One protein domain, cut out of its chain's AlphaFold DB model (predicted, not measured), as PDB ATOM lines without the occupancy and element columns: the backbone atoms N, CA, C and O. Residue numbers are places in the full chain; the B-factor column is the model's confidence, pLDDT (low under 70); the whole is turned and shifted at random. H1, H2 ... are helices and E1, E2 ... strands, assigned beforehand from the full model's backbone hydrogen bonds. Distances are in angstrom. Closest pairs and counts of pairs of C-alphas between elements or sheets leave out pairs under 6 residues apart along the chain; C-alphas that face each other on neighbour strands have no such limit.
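Overview. This is residues 50 to 228 of the 228 residues of an uncharacterized protein of Candidatus Eremiobacteraeota bacterium (UniProt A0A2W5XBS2). One twisted sheet of six strands has a helix over each face, H1 on one and H6 on the other, while the helical hairpin of H3 and H4 reaches beyond the sheet at one end of the longest axis. H2 stands beside the strands near one end of E4, and little H5 sits between H4 and H6. The printed part has 179 residues with six named helices and six named strands, in the order E1 E2 H1 E3 H2 E4 E5 H3 H4 H5 H6 E6. The sheet runs E1 E2 E6 E5 E4 E3, antiparallel throughout, and the class is mixed, helices and strands. The whole is compact, with a radius of gyration of the C-alphas of 15.8 A and spans of 46 by 38 by 30 A.

Along the chain. Find C-alpha 50 at (193.700, 160.587, 104.815); from there strand E1, residues 50 to 60, runs 27.7 A. After residues 61 to 75, which hold no named element, E2 covers residues 76 to 87 over 33.3 A. Next comes helix H1, residues 91 to 103, 18.6 A long, then the short strand E3, residues 110 to 112, 6.4 A. Helix H2 takes residues 115 to 126 over 18.7 A. Look for C-alpha 129 at (176.919, 158.868, 96.941), where E4 begins; it runs through residue 138 for 27.8 A, and E5, residues 141 to 150, runs 29.3 A. H3, residues 152 to 170, is 23.8 A long with a kink of 51 degrees near residue 159. H4 is residues 174 to 188, 20.6 A, H5 residues 192 to 195, 4.8 A, and H6 residues 201 to 212, 16.1 A. E6, residues 218 to 227, spans 29.9 A and ends at C-alpha 227, (192.289, 137.914, 93.742).

Arrangement. Start at the edge strand E1, which forms a hairpin with E2; N 54 and O 82 are 2.9 A apart, within hydrogen-bond range. Beside E2 runs E6, with N 83 and O 222 at 2.8 A, and beside E6 runs E5, with N 146 and O 223 at 2.8 A. E5 and E4 are a hairpin with N 145 and O 134 at 2.8 A, and the other edge strand, E3, is the antiparallel neighbour of E4, with N 112 and O 133 at 2.9 A. H1 and H6 on opposite faces of this sheet give three layers, helices on both faces of a sheet. H1 has a height over the sheet of 8.3 A and runs along the strands, at 11 degrees to E5 on the local plane. H6 has a height of 8.6 A and runs slantwise to the strands, at 49 degrees to E6 on the local plane. H2 is at the sheet's level, where the C-alphas of Ala 124 and Asp 130 in E4, the closest, are 5.8 A apart. H3 only grazes the sheet with residues 152 to 155. H3 and H4, a helical hairpin, touch at a shallow tilt of 12 degrees, opposite ways; their closest C-alphas, Tyr 169 and Lys 177, are 6.1 A apart. H4 touches H5, closest at the C-alphas of Asp 181 and Val 192, 5.2 A, and H5 and H6 touch only at the corner. H1 and H6 are apart. Every O i to N i+4 pair is within hydrogen-bond range in H1, against 6 of 8 in H2, 13 of 15 in H3, 8 of 11 in H4 and 5 of 8 in H6; H5 is too short for such a pair.

Size, cuts and confidence. The two C-alphas farthest apart are those of Thr 107 and Phe 175, 47.3 A. The printed part has no cut, and the link from E1 to E2, 15 residues, is long. Mean pLDDT of the printed part is 83.9; look for values under 70 at residues 62 to 73, 114 to 116 and 198 to 199.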
ATOM      1  N   ILE A  50     193.947 161.997 104.507       93.00
ATOM      2  CA  ILE A  50     193.700 160.587 104.815       93.00
ATOM      3  C   ILE A  50     193.433 160.468 106.312       93.00
ATOM      4  O   ILE A  50     194.220 160.945 107.133       93.00
ATOM      5  N   LEU A  51     192.287 159.885 106.644       90.69
ATOM      6  CA  LEU A  51     191.867 159.612 108.014       90.69
ATOM      7  C   LEU A  51     192.291 158.206 108.427       90.69
ATOM      8  O   LEU A  51     192.819 158.024 109.520       90.69
ATOM      9  N   ALA A  52     192.108 157.238 107.527       90.94
ATOM     10  CA  ALA A  52     192.441 155.845 107.763       90.94
ATOM     11  C   ALA A  52     192.931 155.172 106.479       90.94
ATOM     12  O   ALA A  52     192.480 155.490 105.377       90.94
ATOM     13  N   ALA A  53     193.836 154.216 106.647       92.62
ATOM     14  CA  ALA A  53     194.221 153.246 105.637       92.62
ATOM     15  C   ALA A  53     194.294 151.885 106.333       92.62
ATOM     16  O   ALA A  53     194.976 151.761 107.354       92.62
ATOM     17  N   LYS A  54     193.557 150.895 105.831       91.25
ATOM     18  CA  LYS A  54     193.471 149.553 106.417       91.25
ATOM     19  C   LYS A  54     193.670 148.492 105.345       91.25
ATOM     20  O   LYS A  54     193.323 148.702 104.183       91.25
ATOM     21  N   ASP A  55     194.214 147.353 105.746       90.88
ATOM     22  CA  ASP A  55     194.268 146.189 104.874       90.88
ATOM     23  C   ASP A  55     192.855 145.657 104.634       90.88
ATOM     24  O   ASP A  55     192.008 145.626 105.530       90.88
ATOM     25  N   TYR A  56     192.614 145.218 103.407       88.56
ATOM     26  CA  TYR A  56     191.366 144.615 102.981       88.56
ATOM     27  C   TYR A  56     191.587 143.134 102.690       88.56
ATOM     28  O   TYR A  56     192.526 142.754 101.989       88.56
ATOM     29  N   THR A  57     190.719 142.272 103.213       87.31
ATOM     30  CA  THR A  57     190.666 140.857 102.836       87.31
ATOM     31  C   THR A  57     189.227 140.370 102.879       87.31
ATOM     32  O   THR A  57     188.536 140.546 103.879       87.31
ATOM     33  N   GLN A  58     188.784 139.716 101.808       81.94
ATOM     34  CA  GLN A  58     187.450 139.134 101.733       81.94
ATOM     35  C   GLN A  58     187.451 137.859 100.894       81.94
ATOM     36  O   GLN A  58     187.956 137.843  99.777       81.94
ATOM     37  N   THR A  59     186.810 136.804 101.389       82.19
ATOM     38  CA  THR A  59     186.516 135.609 100.591       82.19
ATOM     39  C   THR A  59     185.123 135.718  99.979       82.19
ATOM     40  O   THR A  59     184.125 135.822 100.691       82.19
ATOM     41  N   VAL A  60     185.058 135.688  98.649       77.12
ATOM     42  CA  VAL A  60     183.822 135.692  97.863       77.12
ATOM     43  C   VAL A  60     183.492 134.261  97.459       77.12
ATOM     44  O   VAL A  60     184.236 133.635  96.706       77.12
ATOM     45  N   ASN A  61     182.347 133.766  97.929       70.50
ATOM     46  CA  ASN A  61     181.825 132.426  97.632       70.50
ATOM     47  C   ASN A  61     180.516 132.486  96.823       70.50
ATOM     48  O   ASN A  61     179.630 131.655  97.004       70.50
ATOM     49  N   SER A  62     180.333 133.516  95.996       58.59
ATOM     50  CA  SER A  62     179.025 133.861  95.442       58.59
ATOM     51  C   SER A  62     178.892 133.614  93.938       58.59
ATOM     52  O   SER A  62     179.625 134.190  93.141       58.59
ATOM     53  N   ASN A  63     177.786 132.972  93.552       52.62
ATOM     54  CA  ASN A  63     177.179 133.102  92.218       52.62
ATOM     55  C   ASN A  63     176.567 134.507  91.977       52.62
ATOM     56  O   ASN A  63     175.822 134.697  91.018       52.62
ATOM     57  N   SER A  64     176.807 135.488  92.862       49.06
ATOM     58  CA  SER A  64     176.204 136.817  92.764       49.06
ATOM     59  C   SER A  64     176.943 137.666  91.736       49.06
ATOM     60  O   SER A  64     178.060 138.126  91.965       49.06
ATOM     61  N   THR A  65     176.268 137.909  90.621       50.19
ATOM     62  CA  THR A  65     176.622 138.835  89.536       50.19
ATOM     63  C   THR A  65     176.474 140.316  89.910       50.19
ATOM     64  O   THR A  65     176.628 141.189  89.058       50.19
ATOM     65  N   SER A  66     176.171 140.631  91.169       51.53
ATOM     66  CA  SER A  66     175.868 141.993  91.596       51.53
ATOM     67  C   SER A  66     177.126 142.845  91.781       51.53
ATOM     68  O   SER A  66     177.953 142.572  92.642       51.53
ATOM     69  N   TYR A  67     177.238 143.882  90.942       55.38
ATOM     70  CA  TYR A  67     177.985 145.146  91.089       55.38
ATOM     71  C   TYR A  67     179.410 145.136  91.667       55.38
ATOM     72  O   TYR A  67     179.909 146.175  92.095       55.38
ATOM     73  N   ASN A  68     180.121 144.015  91.605       56.84
ATOM     74  CA  ASN A  68     181.497 143.941  92.079       56.84
ATOM     75  C   ASN A  68     182.482 144.360  90.985       56.84
ATOM     76  O   ASN A  68     183.204 143.533  90.432       56.84
ATOM     77  N   GLY A  69     182.539 145.658  90.682       56.88
ATOM     78  CA  GLY A  69     183.562 146.192  89.775       56.88
ATOM     79  C   GLY A  69     184.995 145.947  90.262       56.88
ATOM     80  O   GLY A  69     185.910 145.925  89.454       56.88
ATOM     81  N   VAL A  70     185.197 145.701  91.561       63.25
ATOM     82  CA  VAL A  70     186.509 145.350  92.133       63.25
ATOM     83  C   VAL A  70     186.776 143.839  92.091       63.25
ATOM     84  O   VAL A  70     187.914 143.415  91.923       63.25
ATOM     85  N   LEU A  71     185.732 143.008  92.206       67.81
ATOM     86  CA  LEU A  71     185.837 141.551  92.387       67.81
ATOM     87  C   LEU A  71     185.420 140.807  91.108       67.81
ATOM     88  O   LEU A  71     184.556 139.931  91.111       67.81
ATOM     89  N   MET A  72     186.020 141.198  89.981       65.81
ATOM     90  CA  MET A  72     185.619 140.738  88.643       65.81
ATOM     91  C   MET A  72     186.017 139.291  88.315       65.81
ATOM     92  O   MET A  72     185.589 138.756  87.297       65.81
ATOM     93  N   GLN A  73     186.839 138.644  89.146       69.62
ATOM     94  CA  GLN A  73     187.422 137.327  88.854       69.62
ATOM     95  C   GLN A  73     186.643 136.159  89.486       69.62
ATOM     96  O   GLN A  73     187.179 135.053  89.631       69.62
ATOM     97  N   GLY A  74     185.385 136.399  89.871       74.44
ATOM     98  CA  GLY A  74     184.489 135.400  90.457       74.44
ATOM     99  C   GLY A  74     184.914 134.955  91.859       74.44
ATOM    100  O   GLY A  74     185.561 135.705  92.590       74.44
ATOM    101  N   ASN A  75     184.554 133.727  92.234       81.88
ATOM    102  CA  ASN A  75     184.832 133.177  93.564       81.88
ATOM    103  C   ASN A  75     186.329 133.170  93.884       81.88
ATOM    104  O   ASN A  75     187.148 132.824  93.029       81.88
ATOM    105  N   GLY A  76     186.689 133.514  95.115       84.38
ATOM    106  CA  GLY A  76     188.074 133.542  95.569       84.38
ATOM    107  C   GLY A  76     188.292 134.482  96.745       84.38
ATOM    108  O   GLY A  76     187.389 135.208  97.158       84.38
ATOM    109  N   THR A  77     189.509 134.468  97.276       87.38
ATOM    110  CA  THR A  77     189.933 135.423  98.300       87.38
ATOM    111  C   THR A  77     190.554 136.632  97.628       87.38
ATOM    112  O   THR A  77     191.485 136.506  96.840       87.38
ATOM    113  N   TYR A  78     190.023 137.800  97.951       88.81
ATOM    114  CA  TYR A  78     190.497 139.084  97.485       88.81
ATOM    115  C   TYR A  78     191.241 139.790  98.606       88.81
ATOM    116  O   TYR A  78     190.765 139.802  99.741       88.81
ATOM    117  N   LYS A  79     192.390 140.380  98.283       91.56
ATOM    118  CA  LYS A  79     193.207 141.175  99.202       91.56
ATOM    119  C   LYS A  79     193.558 142.523  98.591       91.56
ATOM    120  O   LYS A  79     193.690 142.630  97.372       91.56
ATOM    121  N   GLY A  80     193.737 143.533  99.429       92.31
ATOM    122  CA  GLY A  80     194.154 144.866  99.006       92.31
ATOM    123  C   GLY A  80     194.148 145.846 100.166       92.31
ATOM    124  O   GLY A  80     194.469 145.472 101.294       92.31
ATOM    125  N   SER A  81     193.760 147.081  99.892       93.44
ATOM    126  CA  SER A  81     193.732 148.174 100.850       93.44
ATOM    127  C   SER A  81     192.451 148.988 100.709       93.44
ATOM    128  O   SER A  81     191.930 149.197  99.613       93.44
ATOM    129  N   GLU A  82     191.972 149.502 101.835       92.12
ATOM    130  CA  GLU A  82     190.913 150.498 101.898       92.12
ATOM    131  C   GLU A  82     191.474 151.793 102.482       92.12
ATOM    132  O   GLU A  82     192.185 151.782 103.488       92.12
ATOM    133  N   VAL A  83     191.157 152.919 101.851       94.12
ATOM    134  CA  VAL A  83     191.599 154.250 102.262       94.12
ATOM    135  C   VAL A  83     190.390 155.150 102.405       94.12
ATOM    136  O   VAL A  83     189.585 155.283 101.486       94.12
ATOM    137  N   ILE A  84     190.299 155.807 103.555       93.31
ATOM    138  CA  ILE A  84     189.253 156.767 103.885       93.31
ATOM    139  C   ILE A  84     189.907 158.138 104.002       93.31
ATOM    140  O   ILE A  84     190.800 158.350 104.826       93.31
ATOM    141  N   ALA A  85     189.456 159.086 103.189       94.81
ATOM    142  CA  ALA A  85     189.953 160.451 103.189       94.81
ATOM    143  C   ALA A  85     188.818 161.464 103.356       94.81
ATOM    144  O   ALA A  85     187.752 161.346 102.754       94.81
ATOM    145  N   ALA A  86     189.075 162.497 104.152       94.44
ATOM    146  CA  ALA A  86     188.237 163.677 104.233       94.44
ATOM    147  C   ALA A  86     188.644 164.690 103.169       94.44
ATOM    148  O   ALA A  86     189.820 165.032 103.045       94.44
ATOM    149  N   ALA A  87     187.665 165.221 102.451       94.88
ATOM    150  CA  ALA A  87     187.853 166.275 101.474       94.88
ATOM    151  C   ALA A  87     187.169 167.575 101.936       94.88
ATOM    152  O   ALA A  87     186.024 167.542 102.409       94.88
ATOM    153  N   PRO A  88     187.828 168.738 101.766       93.81
ATOM    154  CA  PRO A  88     187.221 170.039 102.043       93.81
ATOM    155  C   PRO A  88     186.220 170.464 100.954       93.81
ATOM    156  O   PRO A  88     185.433 171.385 101.161       93.81
ATOM    157  N   SER A  89     186.253 169.814  99.789       94.81
ATOM    158  CA  SER A  89     185.387 170.112  98.649       94.81
ATOM    159  C   SER A  89     183.919 169.776  98.918       94.81
ATOM    160  O   SER A  89     183.585 168.855  99.666       94.81
ATOM    161  N   SER A  90     183.017 170.500  98.253       95.50
ATOM    162  CA  SER A  90     181.593 170.169  98.268       95.50
ATOM    163  C   SER A  90     181.325 168.854  97.532       95.50
ATOM    164  O   SER A  90     182.088 168.439  96.658       95.50
ATOM    165  N   PHE A  91     180.193 168.209  97.824       95.44
ATOM    166  CA  PHE A  91     179.827 166.966  97.146       95.44
ATOM    167  C   PHE A  91     179.686 167.142  95.625       95.44
ATOM    168  O   PHE A  91     180.120 166.287  94.863       95.44
ATOM    169  N   ALA A  92     179.165 168.284  95.162       95.81
ATOM    170  CA  ALA A  92     179.093 168.591  93.733       95.81
ATOM    171  C   ALA A  92     180.487 168.654  93.084       95.81
ATOM    172  O   ALA A  92     180.682 168.113  91.997       95.81
ATOM    173  N   GLN A  93     181.470 169.254  93.765       96.62
ATOM    174  CA  GLN A  93     182.855 169.298  93.291       96.62
ATOM    175  C   GLN A  93     183.490 167.905  93.258       96.62
ATOM    176  O   GLN A  93     184.140 167.566  92.270       96.62
ATOM    177  N   LEU A  94     183.267 167.080  94.289       96.50
ATOM    178  CA  LEU A  94     183.754 165.696  94.311       96.50
ATOM    179  C   LEU A  94     183.163 164.858  93.181       96.50
ATOM    180  O   LEU A  94     183.883 164.092  92.546       96.50
ATOM    181  N   ARG A  95     181.871 165.032  92.884       95.62
ATOM    182  CA  ARG A  95     181.235 164.370  91.743       95.62
ATOM    183  C   ARG A  95     181.882 164.790  90.435       95.62
ATOM    184  O   ARG A  95     182.287 163.925  89.671       95.62
ATOM    185  N   THR A  96     182.031 166.091  90.190       96.19
ATOM    186  CA  THR A  96     182.692 166.593  88.975       96.19
ATOM    187  C   THR A  96     184.118 166.063  88.844       96.19
ATOM    188  O   THR A  96     184.511 165.628  87.763       96.19
ATOM    189  N   TRP A  97     184.873 166.034  89.942       96.56
ATOM    190  CA  TRP A  97     186.199 165.425  89.973       96.56
ATOM    191  C   TRP A  97     186.150 163.942  89.584       96.56
ATOM    192  O   TRP A  97     186.861 163.535  88.667       96.56
ATOM    193  N   LEU A  98     185.258 163.153  90.184       95.69
ATOM    194  CA  LEU A  98     185.118 161.736  89.856       95.69
ATOM    195  C   LEU A  98     184.721 161.513  88.386       95.69
ATOM    196  O   LEU A  98     185.290 160.653  87.719       95.69
ATOM    197  N   ARG A  99     183.826 162.345  87.833       93.81
ATOM    198  CA  ARG A  99     183.471 162.310  86.400       93.81
ATOM    199  C   ARG A  99     184.649 162.665  85.495       93.81
ATOM    200  O   ARG A  99     184.762 162.116  84.402       93.81
ATOM    201  N   SER A 100     185.534 163.560  85.931       95.62
ATOM    202  CA  SER A 100     186.750 163.867  85.171       95.62
ATOM    203  C   SER A 100     187.698 162.663  85.104       95.62
ATOM    204  O   SER A 100     188.296 162.427  84.057       95.62
ATOM    205  N   LEU A 101     187.758 161.859  86.174       95.00
ATOM    206  CA  LEU A 101     188.531 160.616  86.211       95.00
ATOM    207  C   LEU A 101     187.915 159.529  85.326       95.00
ATOM    208  O   LEU A 101     188.650 158.761  84.721       95.00
ATOM    209  N   ASP A 102     186.587 159.478  85.199       92.19
ATOM    210  CA  ASP A 102     185.938 158.573  84.243       92.19
ATOM    211  C   ASP A 102     186.335 158.882  82.795       92.19
ATOM    212  O   ASP A 102     186.616 157.972  82.016       92.19
ATOM    213  N   ALA A 103     186.331 160.169  82.438       92.81
ATOM    214  CA  ALA A 103     186.655 160.626  81.091       92.81
ATOM    215  C   ALA A 103     188.156 160.510  80.787       92.81
ATOM    216  O   ALA A 103     188.544 160.215  79.658       92.81
ATOM    217  N   LYS A 104     188.998 160.747  81.795       95.56
ATOM    218  CA  LYS A 104     190.453 160.669  81.697       95.56
ATOM    219  C   LYS A 104     191.017 159.967  82.938       95.56
ATOM    220  O   LYS A 104     191.419 160.646  83.889       95.56
ATOM    221  N   PRO A 105     191.056 158.623  82.934       94.69
ATOM    222  CA  PRO A 105     191.602 157.862  84.047       94.69
ATOM    223  C   PRO A 105     193.062 158.240  84.338       94.69
ATOM    224  O   PRO A 105     193.803 158.577  83.407       94.69
ATOM    225  N   PRO A 106     193.504 158.182  85.609       93.75
ATOM    226  CA  PRO A 106     194.911 158.349  85.958       93.75
ATOM    227  C   PRO A 106     195.806 157.338  85.234       93.75
ATOM    228  O   PRO A 106     195.372 156.238  84.892       93.75
ATOM    229  N   THR A 107     197.078 157.688  85.036       91.19
ATOM    230  CA  THR A 107     198.064 156.797  84.409       91.19
ATOM    231  C   THR A 107     198.091 155.434  85.108       91.19
ATOM    232  O   THR A 107     198.048 155.369  86.332       91.19
ATOM    233  N   ALA A 108     198.169 154.358  84.320       92.12
ATOM    234  CA  ALA A 108     198.067 152.953  84.739       92.12
ATOM    235  C   ALA A 108     196.664 152.461  85.144       92.12
ATOM    236  O   ALA A 108     196.507 151.260  85.368       92.12
ATOM    237  N   TYR A 109     195.645 153.322  85.180       94.38
ATOM    238  CA  TYR A 109     194.261 152.921  85.432       94.38
ATOM    239  C   TYR A 109     193.421 152.955  84.155       94.38
ATOM    240  O   TYR A 109     193.605 153.789  83.271       94.38
ATOM    241  N   GLN A 110     192.454 152.049  84.078       93.25
ATOM    242  CA  GLN A 110     191.422 152.025  83.047       93.25
ATOM    243  C   GLN A 110     190.059 152.010  83.722       93.25
ATOM    244  O   GLN A 110     189.861 151.281  84.691       93.25
ATOM    245  N   ARG A 111     189.110 152.804  83.220       90.94
ATOM    246  CA  ARG A 111     187.735 152.779  83.725       90.94
ATOM    247  C   ARG A 111     187.103 151.427  83.406       90.94
ATOM    248  O   ARG A 111     187.108 150.987  82.258       90.94
ATOM    249  N   LEU A 112     186.505 150.815  84.417       86.06
ATOM    250  CA  LEU A 112     185.604 149.688  84.251       86.06
ATOM    251  C   LEU A 112     184.193 150.239  84.076       86.06
ATOM    252  O   LEU A 112     183.682 150.924  84.961       86.06
ATOM    253  N   SER A 113     183.576 149.959  82.932       72.81
ATOM    254  CA  SER A 113     182.191 150.335  82.654       72.81
ATOM    255  C   SER A 113     181.412 149.087  82.276       72.81
ATOM    256  O   SER A 113     181.754 148.416  81.305       72.81
ATOM    257  N   ASN A 114     180.345 148.793  83.013       67.75
ATOM    258  CA  ASN A 114     179.284 147.902  82.556       67.75
ATOM    259  C   ASN A 114     177.967 148.698  82.521       67.75
ATOM    260  O   ASN A 114     177.818 149.665  83.264       67.75
ATOM    261  N   GLY A 115     177.031 148.348  81.632       65.06
ATOM    262  CA  GLY A 115     175.800 149.135  81.437       65.06
ATOM    263  C   GLY A 115     174.974 149.325  82.717       65.06
ATOM    264  O   GLY A 115     174.367 150.369  82.913       65.06
ATOM    265  N   ASN A 116     175.037 148.366  83.644       69.81
ATOM    266  CA  ASN A 116     174.311 148.429  84.911       69.81
ATOM    267  C   ASN A 116     174.934 149.428  85.914       69.81
ATOM    268  O   ASN A 116     174.242 149.918  86.808       69.81
ATOM    269  N   MET A 117     176.231 149.745  85.802       73.44
ATOM    270  CA  MET A 117     176.919 150.653  86.730       73.44
ATOM    271  C   MET A 117     176.415 152.089  86.633       73.44
ATOM    272  O   MET A 117     176.354 152.763  87.660       73.44
ATOM    273  N   ASP A 118     176.043 152.563  85.443       78.94
ATOM    274  CA  ASP A 118     175.574 153.942  85.278       78.94
ATOM    275  C   ASP A 118     174.207 154.157  85.955       78.94
ATOM    276  O   ASP A 118     174.017 155.173  86.632       78.94
ATOM    277  N   ASP A 119     173.310 153.167  85.894       78.62
ATOM    278  CA  ASP A 119     172.026 153.180  86.610       78.62
ATOM    279  C   ASP A 119     172.217 153.111  88.131       78.62
ATOM    280  O   ASP A 119     171.643 153.905  88.887       78.62
ATOM    281  N   ALA A 120     173.066 152.193  88.604       78.81
ATOM    282  CA  ALA A 120     173.390 152.069  90.026       78.81
ATOM    283  C   ALA A 120     173.993 153.370  90.582       78.81
ATOM    284  O   ALA A 120     173.659 153.815  91.681       78.81
ATOM    285  N   ARG A 121     174.833 154.031  89.789       85.94
ATOM    286  CA  ARG A 121     175.462 155.313  90.111       85.94
ATOM    287  C   ARG A 121     174.485 156.480  90.106       85.94
ATOM    288  O   ARG A 121     174.558 157.333  90.991       85.94
ATOM    289  N   ALA A 122     173.548 156.523  89.159       85.19
ATOM    290  CA  ALA A 122     172.473 157.512  89.168       85.19
ATOM    291  C   ALA A 122     171.622 157.398  90.446       85.19
ATOM    292  O   ALA A 122     171.320 158.413  91.081       85.19
ATOM    293  N   ASN A 123     171.310 156.169  90.869       84.00
ATOM    294  CA  ASN A 123     170.578 155.910  92.106       84.00
ATOM    295  C   ASN A 123     171.394 156.253  93.364       84.00
ATOM    296  O   ASN A 123     170.874 156.934  94.252       84.00
ATOM    297  N   ALA A 124     172.682 155.897  93.398       87.44
ATOM    298  CA  ALA A 124     173.614 156.305  94.453       87.44
ATOM    299  C   ALA A 124     173.647 157.839  94.621       87.44
ATOM    300  O   ALA A 124     173.600 158.352  95.744       87.44
ATOM    301  N   GLY A 125     173.583 158.584  93.509       89.00
ATOM    302  CA  GLY A 125     173.503 160.049  93.504       89.00
ATOM    303  C   GLY A 125     172.371 160.611  94.366       89.00
ATOM    304  O   GLY A 125     172.528 161.655  95.004       89.00
ATOM    305  N   ARG A 126     171.235 159.906  94.441       88.25
ATOM    306  CA  ARG A 126     170.039 160.334  95.194       88.25
ATOM    307  C   ARG A 126     170.210 160.201  96.707       88.25
ATOM    308  O   ARG A 126     169.510 160.884  97.462       88.25
ATOM    309  N   ILE A 127     171.137 159.351  97.142       89.25
ATOM    310  CA  ILE A 127     171.460 159.095  98.551       89.25
ATOM    311  C   ILE A 127     172.781 159.750  98.980       89.25
ATOM    312  O   ILE A 127     173.304 159.435 100.044       89.25
ATOM    313  N   GLY A 128     173.305 160.693  98.190       91.50
ATOM    314  CA  GLY A 128     174.527 161.425  98.534       91.50
ATOM    315  C   GLY A 128     175.813 160.648  98.264       91.50
ATOM    316  O   GLY A 128     176.832 160.966  98.864       91.50
ATOM    317  N   LEU A 129     175.768 159.655  97.372       93.00
ATOM    318  CA  LEU A 129     176.919 158.868  96.941       93.00
ATOM    319  C   LEU A 129     177.165 159.059  95.440       93.00
ATOM    320  O   LEU A 129     176.237 159.230  94.661       93.00
ATOM    321  N   ASP A 130     178.409 159.025  95.004       94.44
ATOM    322  CA  ASP A 130     178.765 158.804  93.599       94.44
ATOM    323  C   ASP A 130     179.974 157.876  93.614       94.44
ATOM    324  O   ASP A 130     180.747 157.878  94.571       94.44
ATOM    325  N   PHE A 131     180.122 157.031  92.609       93.19
ATOM    326  CA  PHE A 131     181.209 156.061  92.612       93.19
ATOM    327  C   PHE A 131     181.706 155.788  91.204       93.19
ATOM    328  O   PHE A 131     181.037 156.093  90.221       93.19
ATOM    329  N   SER A 132     182.912 155.259  91.076       92.38
ATOM    330  CA  SER A 132     183.439 154.740  89.817       92.38
ATOM    331  C   SER A 132     184.422 153.631  90.084       92.38
ATOM    332  O   SER A 132     185.052 153.571  91.139       92.38
ATOM    333  N   THR A 133     184.522 152.739  89.115       91.44
ATOM    334  CA  THR A 133     185.380 151.571  89.195       91.44
ATOM    335  C   THR A 133     186.450 151.654  88.133       91.44
ATOM    336  O   THR A 133     186.189 152.023  86.986       91.44
ATOM    337  N   PHE A 134     187.659 151.288  88.517       92.75
ATOM    338  CA  PHE A 134     188.828 151.265  87.664       92.75
ATOM    339  C   PHE A 134     189.525 149.917  87.811       92.75
ATOM    340  O   PHE A 134     189.328 149.202  88.789       92.75
ATOM    341  N   GLN A 135     190.367 149.582  86.847       92.75
ATOM    342  CA  GLN A 135     191.301 148.471  86.935       92.75
ATOM    343  C   GLN A 135     192.712 148.964  86.656       92.75
ATOM    344  O   GLN A 135     192.917 149.889  85.868       92.75
ATOM    345  N   THR A 136     193.686 148.321  87.278       93.19
ATOM    346  CA  THR A 136     195.105 148.465  86.962       93.19
ATOM    347  C   THR A 136     195.772 147.091  86.972       93.19
ATOM    348  O   THR A 136     195.140 146.084  87.294       93.19
ATOM    349  N   THR A 137     197.045 147.030  86.594       92.19
ATOM    350  CA  THR A 137     197.874 145.830  86.733       92.19
ATOM    351  C   THR A 137     198.995 146.126  87.717       92.19
ATOM    352  O   THR A 137     199.751 147.078  87.523       92.19
ATOM    353  N   ARG A 138     199.115 145.305  88.761       90.00
ATOM    354  CA  ARG A 138     200.194 145.370  89.756       90.00
ATOM    355  C   ARG A 138     200.837 143.993  89.830       90.00
ATOM    356  O   ARG A 138     200.126 143.001  89.968       90.00
ATOM    357  N   ASP A 139     202.155 143.922  89.665       89.38
ATOM    358  CA  ASP A 139     202.914 142.661  89.677       89.38
ATOM    359  C   ASP A 139     202.382 141.616  88.672       89.38
ATOM    360  O   ASP A 139     202.300 140.424  88.959       89.38
ATOM    361  N   GLY A 140     201.940 142.073  87.494       88.75
ATOM    362  CA  GLY A 140     201.366 141.213  86.451       88.75
ATOM    363  C   GLY A 140     199.958 140.677  86.746       88.75
ATOM    364  O   GLY A 140     199.418 139.936  85.926       88.75
ATOM    365  N   LYS A 141     199.336 141.053  87.873       89.44
ATOM    366  CA  LYS A 141     197.969 140.655  88.239       89.44
ATOM    367  C   LYS A 141     196.977 141.823  88.103       89.44
ATOM    368  O   LYS A 141     197.335 142.959  88.431       89.44
ATOM    369  N   PRO A 142     195.722 141.571  87.677       90.75
ATOM    370  CA  PRO A 142     194.683 142.597  87.670       90.75
ATOM    371  C   PRO A 142     194.313 143.007  89.096       90.75
ATOM    372  O   PRO A 142     194.074 142.150  89.951       90.75
ATOM    373  N   VAL A 143     194.215 144.312  89.328       91.75
ATOM    374  CA  VAL A 143     193.736 144.910  90.576       91.75
ATOM    375  C   VAL A 143     192.535 145.783  90.242       91.75
ATOM    376  O   VAL A 143     192.650 146.720  89.448       91.75
ATOM    377  N   GLY A 144     191.385 145.469  90.828       91.56
ATOM    378  CA  GLY A 144     190.212 146.326  90.769       91.56
ATOM    379  C   GLY A 144     190.343 147.470  91.769       91.56
ATOM    380  O   GLY A 144     190.949 147.307  92.825       91.56
ATOM    381  N   LEU A 145     189.764 148.618  91.449       92.00
ATOM    382  CA  LEU A 145     189.676 149.782  92.319       92.00
ATOM    383  C   LEU A 145     188.242 150.312  92.290       92.00
ATOM    384  O   LEU A 145     187.714 150.603  91.219       92.00
ATOM    385  N   LEU A 146     187.634 150.494  93.455       91.81
ATOM    386  CA  LEU A 146     186.389 151.232  93.639       91.81
ATOM    387  C   LEU A 146     186.698 152.554  94.332       91.81
ATOM    388  O   LEU A 146     187.331 152.595  95.383       91.81
ATOM    389  N   VAL A 147     186.227 153.634  93.723       94.06
ATOM    390  CA  VAL A 147     186.289 154.988  94.261       94.06
ATOM    391  C   VAL A 147     184.869 155.403  94.593       94.06
ATOM    392  O   VAL A 147     184.027 155.445  93.697       94.06
ATOM    393  N   VAL A 148     184.601 155.723  95.853       94.12
ATOM    394  CA  VAL A 148     183.313 156.253  96.313       94.12
ATOM    395  C   VAL A 148     183.538 157.658  96.846       94.12
ATOM    396  O   VAL A 148     184.455 157.900  97.622       94.12
ATOM    397  N   VAL A 149     182.691 158.598  96.448       96.25
ATOM    398  CA  VAL A 149     182.598 159.915  97.080       96.25
ATOM    399  C   VAL A 149     181.249 160.038  97.768       96.25
ATOM    400  O   VAL A 149     180.234 159.577  97.244       96.25
ATOM    401  N   MET A 150     181.231 160.660  98.941       95.25
ATOM    402  CA  MET A 150     180.049 160.701  99.797       95.25
ATOM    403  C   MET A 150     179.853 162.077 100.434       95.25
ATOM    404  O   MET A 150     180.813 162.720 100.866       95.25
ATOM    405  N   ASP A 151     178.592 162.503 100.537       94.69
ATOM    406  CA  ASP A 151     178.140 163.520 101.489       94.69
ATOM    407  C   ASP A 151     177.540 162.827 102.726       94.69
ATOM    408  O   ASP A 151     176.383 162.397 102.681       94.69
ATOM    409  N   PRO A 152     178.294 162.714 103.838       91.62
ATOM    410  CA  PRO A 152     177.874 161.923 104.993       91.62
ATOM    411  C   PRO A 152     176.551 162.403 105.596       91.62
ATOM    412  O   PRO A 152     175.747 161.588 106.041       91.62
ATOM    413  N   ALA A 153     176.275 163.712 105.566       90.88
ATOM    414  CA  ALA A 153     175.040 164.272 106.105       90.88
ATOM    415  C   ALA A 153     173.823 163.891 105.248       90.88
ATOM    416  O   ALA A 153     172.766 163.525 105.774       90.88
ATOM    417  N   VAL A 154     173.956 163.955 103.918       91.62
ATOM    418  CA  VAL A 154     172.898 163.500 103.003       91.62
ATOM    419  C   VAL A 154     172.708 161.993 103.126       91.62
ATOM    420  O   VAL A 154     171.566 161.541 103.245       91.62
ATOM    421  N   THR A 155     173.802 161.237 103.135       90.00
ATOM    422  CA  THR A 155     173.787 159.777 103.209       90.00
ATOM    423  C   THR A 155     173.183 159.287 104.516       90.00
ATOM    424  O   THR A 155     172.226 158.518 104.468       90.00
ATOM    425  N   ALA A 156     173.607 159.800 105.673       87.56
ATOM    426  CA  ALA A 156     173.021 159.446 106.967       87.56
ATOM    427  C   ALA A 156     171.517 159.761 107.024       87.56
ATOM    428  O   ALA A 156     170.715 158.926 107.444       87.56
ATOM    429  N   ARG A 157     171.097 160.933 106.526       89.00
ATOM    430  CA  ARG A 157     169.676 161.321 106.491       89.00
ATOM    431  C   ARG A 157     168.837 160.413 105.592       89.00
ATOM    432  O   ARG A 157     167.684 160.135 105.911       89.00
ATOM    433  N   LYS A 158     169.374 159.998 104.441       87.00
ATOM    434  CA  LYS A 158     168.649 159.178 103.458       87.00
ATOM    435  C   LYS A 158     168.673 157.693 103.802       87.00
ATOM    436  O   LYS A 158     167.680 157.012 103.565       87.00
ATOM    437  N   LEU A 159     169.771 157.207 104.375       82.94
ATOM    438  CA  LEU A 159     169.951 155.802 104.720       82.94
ATOM    439  C   LEU A 159     169.529 155.463 106.144       82.94
ATOM    440  O   LEU A 159     169.288 154.294 106.398       82.94
ATOM    441  N   GLY A 160     169.360 156.424 107.054       81.12
ATOM    442  CA  GLY A 160     168.869 156.159 108.413       81.12
ATOM    443  C   GLY A 160     167.619 155.259 108.456       81.12
ATOM    444  O   GLY A 160     167.640 154.229 109.133       81.12
ATOM    445  N   PRO A 161     166.558 155.554 107.676       80.81
ATOM    446  CA  PRO A 161     165.392 154.672 107.575       80.81
ATOM    447  C   PRO A 161     165.720 153.287 106.992       80.81
ATOM    448  O   PRO A 161     165.194 152.276 107.458       80.81
ATOM    449  N   VAL A 162     166.616 153.232 106.001       77.19
ATOM    450  CA  VAL A 162     167.055 151.987 105.350       77.19
ATOM    451  C   VAL A 162     167.854 151.115 106.319       77.19
ATOM    452  O   VAL A 162     167.620 149.916 106.380       77.19
ATOM    453  N   LEU A 163     168.723 151.694 107.148       74.75
ATOM    454  CA  LEU A 163     169.475 150.983 108.187       74.75
ATOM    455  C   LEU A 163     168.544 150.289 109.192       74.75
ATOM    456  O   LEU A 163     168.793 149.148 109.587       74.75
ATOM    457  N   GLY A 164     167.424 150.930 109.538       75.81
ATOM    458  CA  GLY A 164     166.368 150.306 110.338       75.81
ATOM    459  C   GLY A 164     165.741 149.083 109.654       75.81
ATOM    460  O   GLY A 164     165.509 148.063 110.305       75.81
ATOM    461  N   LEU A 165     165.514 149.153 108.337       76.44
ATOM    462  CA  LEU A 165     165.020 148.022 107.540       76.44
ATOM    463  C   LEU A 165     166.062 146.902 107.423       76.44
ATOM    464  O   LEU A 165     165.702 145.737 107.553       76.44
ATOM    465  N   ILE A 166     167.341 147.243 107.250       74.19
ATOM    466  CA  ILE A 166     168.452 146.286 107.166       74.19
ATOM    467  C   ILE A 166     168.588 145.480 108.468       74.19
ATOM    468  O   ILE A 166     168.769 144.262 108.430       74.19
ATOM    469  N   SER A 167     168.458 146.132 109.626       75.25
ATOM    470  CA  SER A 167     168.481 145.444 110.925       75.25
ATOM    471  C   SER A 167     167.352 144.412 111.045       75.25
ATOM    472  O   SER A 167     167.580 143.276 111.464       75.25
ATOM    473  N   ARG A 168     166.140 144.757 110.586       77.69
ATOM    474  CA  ARG A 168     165.005 143.818 110.527       77.69
ATOM    475  C   ARG A 168     165.255 142.695 109.521       77.69
ATOM    476  O   ARG A 168     165.010 141.540 109.836       77.69
ATOM    477  N   TYR A 169     165.793 143.031 108.350       80.62
ATOM    478  CA  TYR A 169     166.098 142.098 107.267       80.62
ATOM    479  C   TYR A 169     167.014 140.949 107.706       80.62
ATOM    480  O   TYR A 169     166.761 139.796 107.362       80.62
ATOM    481  N   ARG A 170     168.050 141.242 108.508       79.19
ATOM    482  CA  ARG A 170     168.994 140.227 109.016       79.19
ATOM    483  C   ARG A 170     168.331 139.156 109.888       79.19
ATOM    484  O   ARG A 170     168.830 138.039 109.934       79.19
ATOM    485  N   ASN A 171     167.214 139.485 110.536       83.06
ATOM    486  CA  ASN A 171     166.509 138.599 111.464       83.06
ATOM    487  C   ASN A 171     165.294 137.897 110.835       83.06
ATOM    488  O   ASN A 171     164.593 137.155 111.521       83.06
ATOM    489  N   LEU A 172     165.009 138.142 109.552       84.06
ATOM    490  CA  LEU A 172     163.863 137.551 108.865       84.06
ATOM    491  C   LEU A 172     164.228 136.228 108.175       84.06
ATOM    492  O   LEU A 172     165.349 136.077 107.689       84.06
ATOM    493  N   PRO A 173     163.281 135.280 108.072       85.31
ATOM    494  CA  PRO A 173     163.426 134.114 107.204       85.31
ATOM    495  C   PRO A 173     163.411 134.528 105.722       85.31
ATOM    496  O   PRO A 173     162.817 135.544 105.361       85.31
ATOM    497  N   ASP A 174     164.034 133.733 104.845       81.19
ATOM    498  CA  ASP A 174     164.275 134.114 103.441       81.19
ATOM    499  C   ASP A 174     163.002 134.473 102.662       81.19
ATOM    500  O   ASP A 174     163.002 135.426 101.883       81.19
ATOM    501  N   PHE A 175     161.882 133.795 102.932       83.62
ATOM    502  CA  PHE A 175     160.603 134.103 102.281       83.62
ATOM    503  C   PHE A 175     160.089 135.524 102.588       83.62
ATOM    504  O   PHE A 175     159.343 136.094 101.796       83.62
ATOM    505  N   ALA A 176     160.490 136.112 103.720       84.56
ATOM    506  CA  ALA A 176     160.078 137.448 104.151       84.56
ATOM    507  C   ALA A 176     161.069 138.553 103.736       84.56
ATOM    508  O   ALA A 176     160.773 139.738 103.899       84.56
ATOM    509  N   LYS A 177     162.233 138.188 103.182       83.38
ATOM    510  CA  LYS A 177     163.273 139.135 102.744       83.38
ATOM    511  C   LYS A 177     162.934 139.815 101.417       83.38
ATOM    512  O   LYS A 177     163.169 141.014 101.272       83.38
ATOM    513  N   ALA A 178     162.322 139.089 100.478       83.38
ATOM    514  CA  ALA A 178     162.086 139.573  99.113       83.38
ATOM    515  C   ALA A 178     161.277 140.891  99.016       83.38
ATOM    516  O   ALA A 178     161.673 141.772  98.247       83.38
ATOM    517  N   PRO A 179     160.191 141.108  99.788       83.56
ATOM    518  CA  PRO A 179     159.477 142.388  99.770       83.56
ATOM    519  C   PRO A 179     160.343 143.565 100.235       83.56
ATOM    520  O   PRO A 179     160.271 144.652  99.661       83.56
ATOM    521  N   ILE A 180     161.196 143.344 101.241       80.25
ATOM    522  CA  ILE A 180     162.099 144.370 101.772       80.25
ATOM    523  C   ILE A 180     163.218 144.663 100.769       80.25
ATOM    524  O   ILE A 180     163.522 145.832 100.540       80.25
ATOM    525  N   ASP A 181     163.782 143.638 100.123       81.31
ATOM    526  CA  ASP A 181     164.764 143.825  99.048       81.31
ATOM    527  C   ASP A 181     164.206 144.699  97.925       81.31
ATOM    528  O   ASP A 181     164.861 145.650  97.502       81.31
ATOM    529  N   ASN A 182     162.975 144.426  97.483       82.88
ATOM    530  CA  ASN A 182     162.318 145.217  96.446       82.88
ATOM    531  C   ASN A 182     162.081 146.665  96.896       82.88
ATOM    532  O   ASN A 182     162.345 147.593  96.132       82.88
ATOM    533  N   GLN A 183     161.635 146.871  98.137       80.50
ATOM    534  CA  GLN A 183     161.414 148.208  98.686       80.50
ATOM    535  C   GLN A 183     162.719 149.012  98.781       80.50
ATOM    536  O   GLN A 183     162.764 150.174  98.372       80.50
ATOM    537  N   VAL A 184     163.799 148.405  99.278       78.25
ATOM    538  CA  VAL A 184     165.103 149.077  99.392       78.25
ATOM    539  C   VAL A 184     165.716 149.323  98.015       78.25
ATOM    540  O   VAL A 184     166.235 150.417  97.774       78.25
ATOM    541  N   LYS A 185     165.556 148.388  97.072       81.88
ATOM    542  CA  LYS A 185     165.985 148.562  95.678       81.88
ATOM    543  C   LYS A 185     165.263 149.713  94.989       81.88
ATOM    544  O   LYS A 185     165.908 150.503  94.310       81.88
ATOM    545  N   GLN A 186     163.960 149.873  95.212       80.44
ATOM    546  CA  GLN A 186     163.208 151.020  94.687       80.44
ATOM    547  C   GLN A 186     163.682 152.360  95.272       80.44
ATOM    548  O   GLN A 186     163.663 153.374  94.577       80.44
ATOM    549  N   GLN A 187     164.108 152.382  96.539       75.69
ATOM    550  CA  GLN A 187     164.535 153.614  97.213       75.69
ATOM    551  C   GLN A 187     165.987 154.001  96.925       75.69
ATOM    552  O   GLN A 187     166.300 155.188  96.836       75.69
ATOM    553  N   THR A 188     166.872 153.012  96.812       72.62
ATOM    554  CA  THR A 188     168.329 153.224  96.789       72.62
ATOM    555  C   THR A 188     168.988 152.794  95.483       72.62
ATOM    556  O   THR A 188     170.134 153.160  95.243       72.62
ATOM    557  N   GLY A 189     168.289 152.028  94.640       74.06
ATOM    558  CA  GLY A 189     168.854 151.342  93.476       74.06
ATOM    559  C   GLY A 189     169.555 150.020  93.798       74.06
ATOM    560  O   GLY A 189     169.878 149.283  92.871       74.06
ATOM    561  N   PHE A 190     169.746 149.697  95.082       72.94
ATOM    562  CA  PHE A 190     170.429 148.496  95.564       72.94
ATOM    563  C   PHE A 190     169.475 147.630  96.390       72.94
ATOM    564  O   PHE A 190     168.691 148.145  97.187       72.94
ATOM    565  N   SER A 191     169.533 146.311  96.227       75.56
ATOM    566  CA  SER A 191     168.877 145.384  97.162       75.56
ATOM    567  C   SER A 191     169.529 145.451  98.550       75.56
ATOM    568  O   SER A 191     170.664 145.915  98.688       75.56
ATOM    569  N   VAL A 192     168.848 144.967  99.595       74.94
ATOM    570  CA  VAL A 192     169.453 144.893 100.934       74.94
ATOM    571  C   VAL A 192     170.641 143.947 100.924       74.94
ATOM    572  O   VAL A 192     171.664 144.253 101.530       74.94
ATOM    573  N   THR A 193     170.541 142.835 100.195       72.75
ATOM    574  CA  THR A 193     171.665 141.905 100.028       72.75
ATOM    575  C   THR A 193     172.894 142.603  99.438       72.75
ATOM    576  O   THR A 193     173.996 142.415  99.948       72.75
ATOM    577  N   GLU A 194     172.722 143.459  98.429       70.75
ATOM    578  CA  GLU A 194     173.813 144.263  97.853       70.75
ATOM    579  C   GLU A 194     174.309 145.344  98.822       70.75
ATOM    580  O   GLU A 194     175.511 145.525  98.983       70.75
ATOM    581  N   ALA A 195     173.406 146.039  99.516       71.00
ATOM    582  CA  ALA A 195     173.755 147.060 100.509       71.00
ATOM    583  C   ALA A 195     174.547 146.493 101.699       71.00
ATOM    584  O   ALA A 195     175.362 147.188 102.300       71.00
ATOM    585  N   LEU A 196     174.287 145.231 102.045       71.81
ATOM    586  CA  LEU A 196     174.938 144.505 103.129       71.81
ATOM    587  C   LEU A 196     176.312 143.952 102.760       71.81
ATOM    588  O   LEU A 196     177.054 143.557 103.659       71.81
ATOM    589  N   GLN A 197     176.639 143.897 101.472       73.06
ATOM    590  CA  GLN A 197     177.952 143.476 101.014       73.06
ATOM    591  C   GLN A 197     178.970 144.593 101.286       73.06
ATOM    592  O   GLN A 197     178.810 145.678 100.726       73.06
ATOM    593  N   PRO A 198     180.019 144.356 102.103       67.56
ATOM    594  CA  PRO A 198     181.017 145.378 102.436       67.56
ATOM    595  C   PRO A 198     181.675 146.023 101.212       67.56
ATOM    596  O   PRO A 198     182.029 147.191 101.247       67.56
ATOM    597  N   GLN A 199     181.800 145.271 100.119       66.12
ATOM    598  CA  GLN A 199     182.421 145.700  98.870       66.12
ATOM    599  C   GLN A 199     181.504 146.517  97.952       66.12
ATOM    600  O   GLN A 199     181.956 147.020  96.921       66.12
ATOM    601  N   SER A 200     180.205 146.597  98.257       73.38
ATOM    602  CA  SER A 200     179.323 147.439  97.462       73.38
ATOM    603  C   SER A 200     179.618 148.906  97.783       73.38
ATOM    604  O   SER A 200     179.977 149.230  98.918       73.38
ATOM    605  N   PRO A 201     179.428 149.832  96.824       73.94
ATOM    606  CA  PRO A 201     179.600 151.260  97.092       73.94
ATOM    607  C   PRO A 201     178.790 151.732  98.305       73.94
ATOM    608  O   PRO A 201     179.225 152.600  99.058       73.94
ATOM    609  N   LEU A 202     177.614 151.130  98.504       80.12
ATOM    610  CA  LEU A 202     176.738 151.409  99.628       80.12
ATOM    611  C   LEU A 202     177.265 150.808 100.939       80.12
ATOM    612  O   LEU A 202     177.275 151.508 101.945       80.12
ATOM    613  N   GLY A 203     177.725 149.556 100.934       79.69
ATOM    614  CA  GLY A 203     178.293 148.897 102.112       79.69
ATOM    615  C   GLY A 203     179.532 149.620 102.638       79.69
ATOM    616  O   GLY A 203     179.593 149.929 103.825       79.69
ATOM    617  N   MET A 204     180.452 149.997 101.744       78.06
ATOM    618  CA  MET A 204     181.620 150.810 102.097       78.06
ATOM    619  C   MET A 204     181.224 152.171 102.676       78.06
ATOM    620  O   MET A 204     181.752 152.604 103.700       78.06
ATOM    621  N   ALA A 205     180.275 152.856 102.027       82.38
ATOM    622  CA  ALA A 205     179.785 154.135 102.517       82.38
ATOM    623  C   ALA A 205     179.219 153.997 103.936       82.38
ATOM    624  O   ALA A 205     179.577 154.788 104.806       82.38
ATOM    625  N   LEU A 206     178.400 152.969 104.181       83.31
ATOM    626  CA  LEU A 206     177.815 152.684 105.490       83.31
ATOM    627  C   LEU A 206     178.867 152.386 106.565       83.31
ATOM    628  O   LEU A 206     178.732 152.913 107.668       83.31
ATOM    629  N   ASP A 207     179.903 151.604 106.246       82.50
ATOM    630  CA  ASP A 207     181.022 151.324 107.162       82.50
ATOM    631  C   ASP A 207     181.762 152.618 107.541       82.50
ATOM    632  O   ASP A 207     182.052 152.872 108.708       82.50
ATOM    633  N   SER A 208     181.967 153.508 106.565       82.31
ATOM    634  CA  SER A 208     182.684 154.768 106.782       82.31
ATOM    635  C   SER A 208     181.868 155.869 107.469       82.31
ATOM    636  O   SER A 208     182.454 156.846 107.929       82.31
ATOM    637  N   LEU A 209     180.534 155.764 107.559       83.88
ATOM    638  CA  LEU A 209     179.701 156.840 108.121       83.88
ATOM    639  C   LEU A 209     180.099 157.203 109.558       83.88
ATOM    640  O   LEU A 209     180.022 158.378 109.924       83.88
ATOM    641  N   GLY A 210     180.543 156.222 110.352       77.69
ATOM    642  CA  GLY A 210     181.013 156.446 111.723       77.69
ATOM    643  C   GLY A 210     182.209 157.400 111.797       77.69
ATOM    644  O   GLY A 210     182.225 158.289 112.644       77.69
ATOM    645  N   GLU A 211     183.142 157.294 110.847       80.69
ATOM    646  CA  GLU A 211     184.346 158.137 110.766       80.69
ATOM    647  C   GLU A 211     184.019 159.607 110.454       80.69
ATOM    648  O   GLU A 211     184.779 160.515 110.793       80.69
ATOM    649  N   PHE A 212     182.860 159.867 109.835       83.12
ATOM    650  CA  PHE A 212     182.437 161.211 109.431       83.12
ATOM    651  C   PHE A 212     181.285 161.784 110.256       83.12
ATOM    652  O   PHE A 212     180.941 162.951 110.054       83.12
ATOM    653  N   ALA A 213     180.713 161.028 111.199       72.38
ATOM    654  CA  ALA A 213     179.510 161.406 111.951       72.38
ATOM    655  C   ALA A 213     179.620 162.763 112.676       72.38
ATOM    656  O   ALA A 213     178.611 163.430 112.914       72.38
ATOM    657  N   HIS A 214     180.843 163.195 112.993       75.06
ATOM    658  CA  HIS A 214     181.129 164.449 113.699       75.06
ATOM    659  C   HIS A 214     181.870 165.485 112.846       75.06
ATOM    660  O   HIS A 214     182.309 166.515 113.357       75.06
ATOM    661  N   THR A 215     182.005 165.237 111.544       74.00
ATOM    662  CA  THR A 215     182.721 166.126 110.627       74.00
ATOM    663  C   THR A 215     181.761 166.671 109.574       74.00
ATOM    664  O   THR A 215     180.974 165.936 108.990       74.00
ATOM    665  N   ASN A 216     181.834 167.971 109.273       78.19
ATOM    666  CA  ASN A 216     181.091 168.559 108.147       78.19
ATOM    667  C   ASN A 216     181.849 168.389 106.808       78.19
ATOM    668  O   ASN A 216     181.738 169.211 105.892       78.19
ATOM    669  N   GLN A 217     182.697 167.363 106.726       90.00
ATOM    670  CA  GLN A 217     183.570 167.088 105.589       90.00
ATOM    671  C   GLN A 217     182.969 165.998 104.711       90.00
ATOM    672  O   GLN A 217     182.126 165.218 105.147       90.00
ATOM    673  N   ARG A 218     183.368 165.983 103.438       95.25
ATOM    674  CA  ARG A 218     182.918 164.956 102.495       95.25
ATOM    675  C   ARG A 218     183.940 163.837 102.489       95.25
ATOM    676  O   ARG A 218     185.119 164.085 102.741       95.25
ATOM    677  N   ALA A 219     183.490 162.629 102.196       94.19
ATOM    678  CA  ALA A 219     184.364 161.471 102.190       94.19
ATOM    679  C   ALA A 219     184.772 161.106 100.762       94.19
ATOM    680  O   ALA A 219     183.964 161.184  99.833       94.19
ATOM    681  N   ILE A 220     186.021 160.678 100.620       95.94
ATOM    682  CA  ILE A 220     186.521 159.900  99.491       95.94
ATOM    683  C   ILE A 220     186.954 158.559 100.075       95.94
ATOM    684  O   ILE A 220     187.806 158.520 100.960       95.94
ATOM    685  N   LEU A 221     186.363 157.476  99.590       94.06
ATOM    686  CA  LEU A 221     186.753 156.119  99.921       94.06
ATOM    687  C   LEU A 221     187.387 155.486  98.690       94.06
ATOM    688  O   LEU A 221     186.844 155.574  97.586       94.06
ATOM    689  N   LEU A 222     188.516 154.828  98.892       94.69
ATOM    690  CA  LEU A 222     189.188 154.025  97.886       94.69
ATOM    691  C   LEU A 222     189.262 152.595  98.408       94.69
ATOM    692  O   LEU A 222     189.686 152.388  99.539       94.69
ATOM    693  N   LEU A 223     188.890 151.623  97.589       92.75
ATOM    694  CA  LEU A 223     189.105 150.207  97.861       92.75
ATOM    695  C   LEU A 223     189.783 149.598  96.651       92.75
ATOM    696  O   LEU A 223     189.166 149.525  95.586       92.75
ATOM    697  N   ASP A 224     191.026 149.159  96.809       92.62
ATOM    698  CA  ASP A 224     191.648 148.283  95.829       92.62
ATOM    699  C   ASP A 224     191.580 146.830  96.299       92.62
ATOM    700  O   ASP A 224     191.633 146.523  97.490       92.62
ATOM    701  N   ALA A 225     191.387 145.914  95.357       90.69
ATOM    702  CA  ALA A 225     191.462 144.499  95.660       90.69
ATOM    703  C   ALA A 225     191.908 143.697  94.442       90.69
ATOM    704  O   ALA A 225     191.563 143.990  93.294       90.69
ATOM    705  N   ARG A 226     192.663 142.640  94.715       90.69
ATOM    706  CA  ARG A 226     193.080 141.629  93.746       90.69
ATOM    707  C   ARG A 226     192.731 140.254  94.275       90.69
ATOM    708  O   ARG A 226     192.761 140.042  95.483       90.69
ATOM    709  N   LYS A 227     192.436 139.321  93.378       88.69
ATOM    710  CA  LYS A 227     192.289 137.914  93.742       88.69
ATOM    711  C   LYS A 227     193.672 137.316  94.001       88.69
ATOM    712  O   LYS A 227     194.603 137.558  93.227       88.69
ATOM    713  N   GLU A 228     193.793 136.573  95.094       85.06
ATOM    714  CA  GLU A 228     195.005 135.819  95.434       85.06
ATOM    715  C   GLU A 228     195.096 134.510  94.646       85.06
ATOM    716  O   GLU A 228     194.073 133.787  94.568       85.06
TER     717      GLU A 228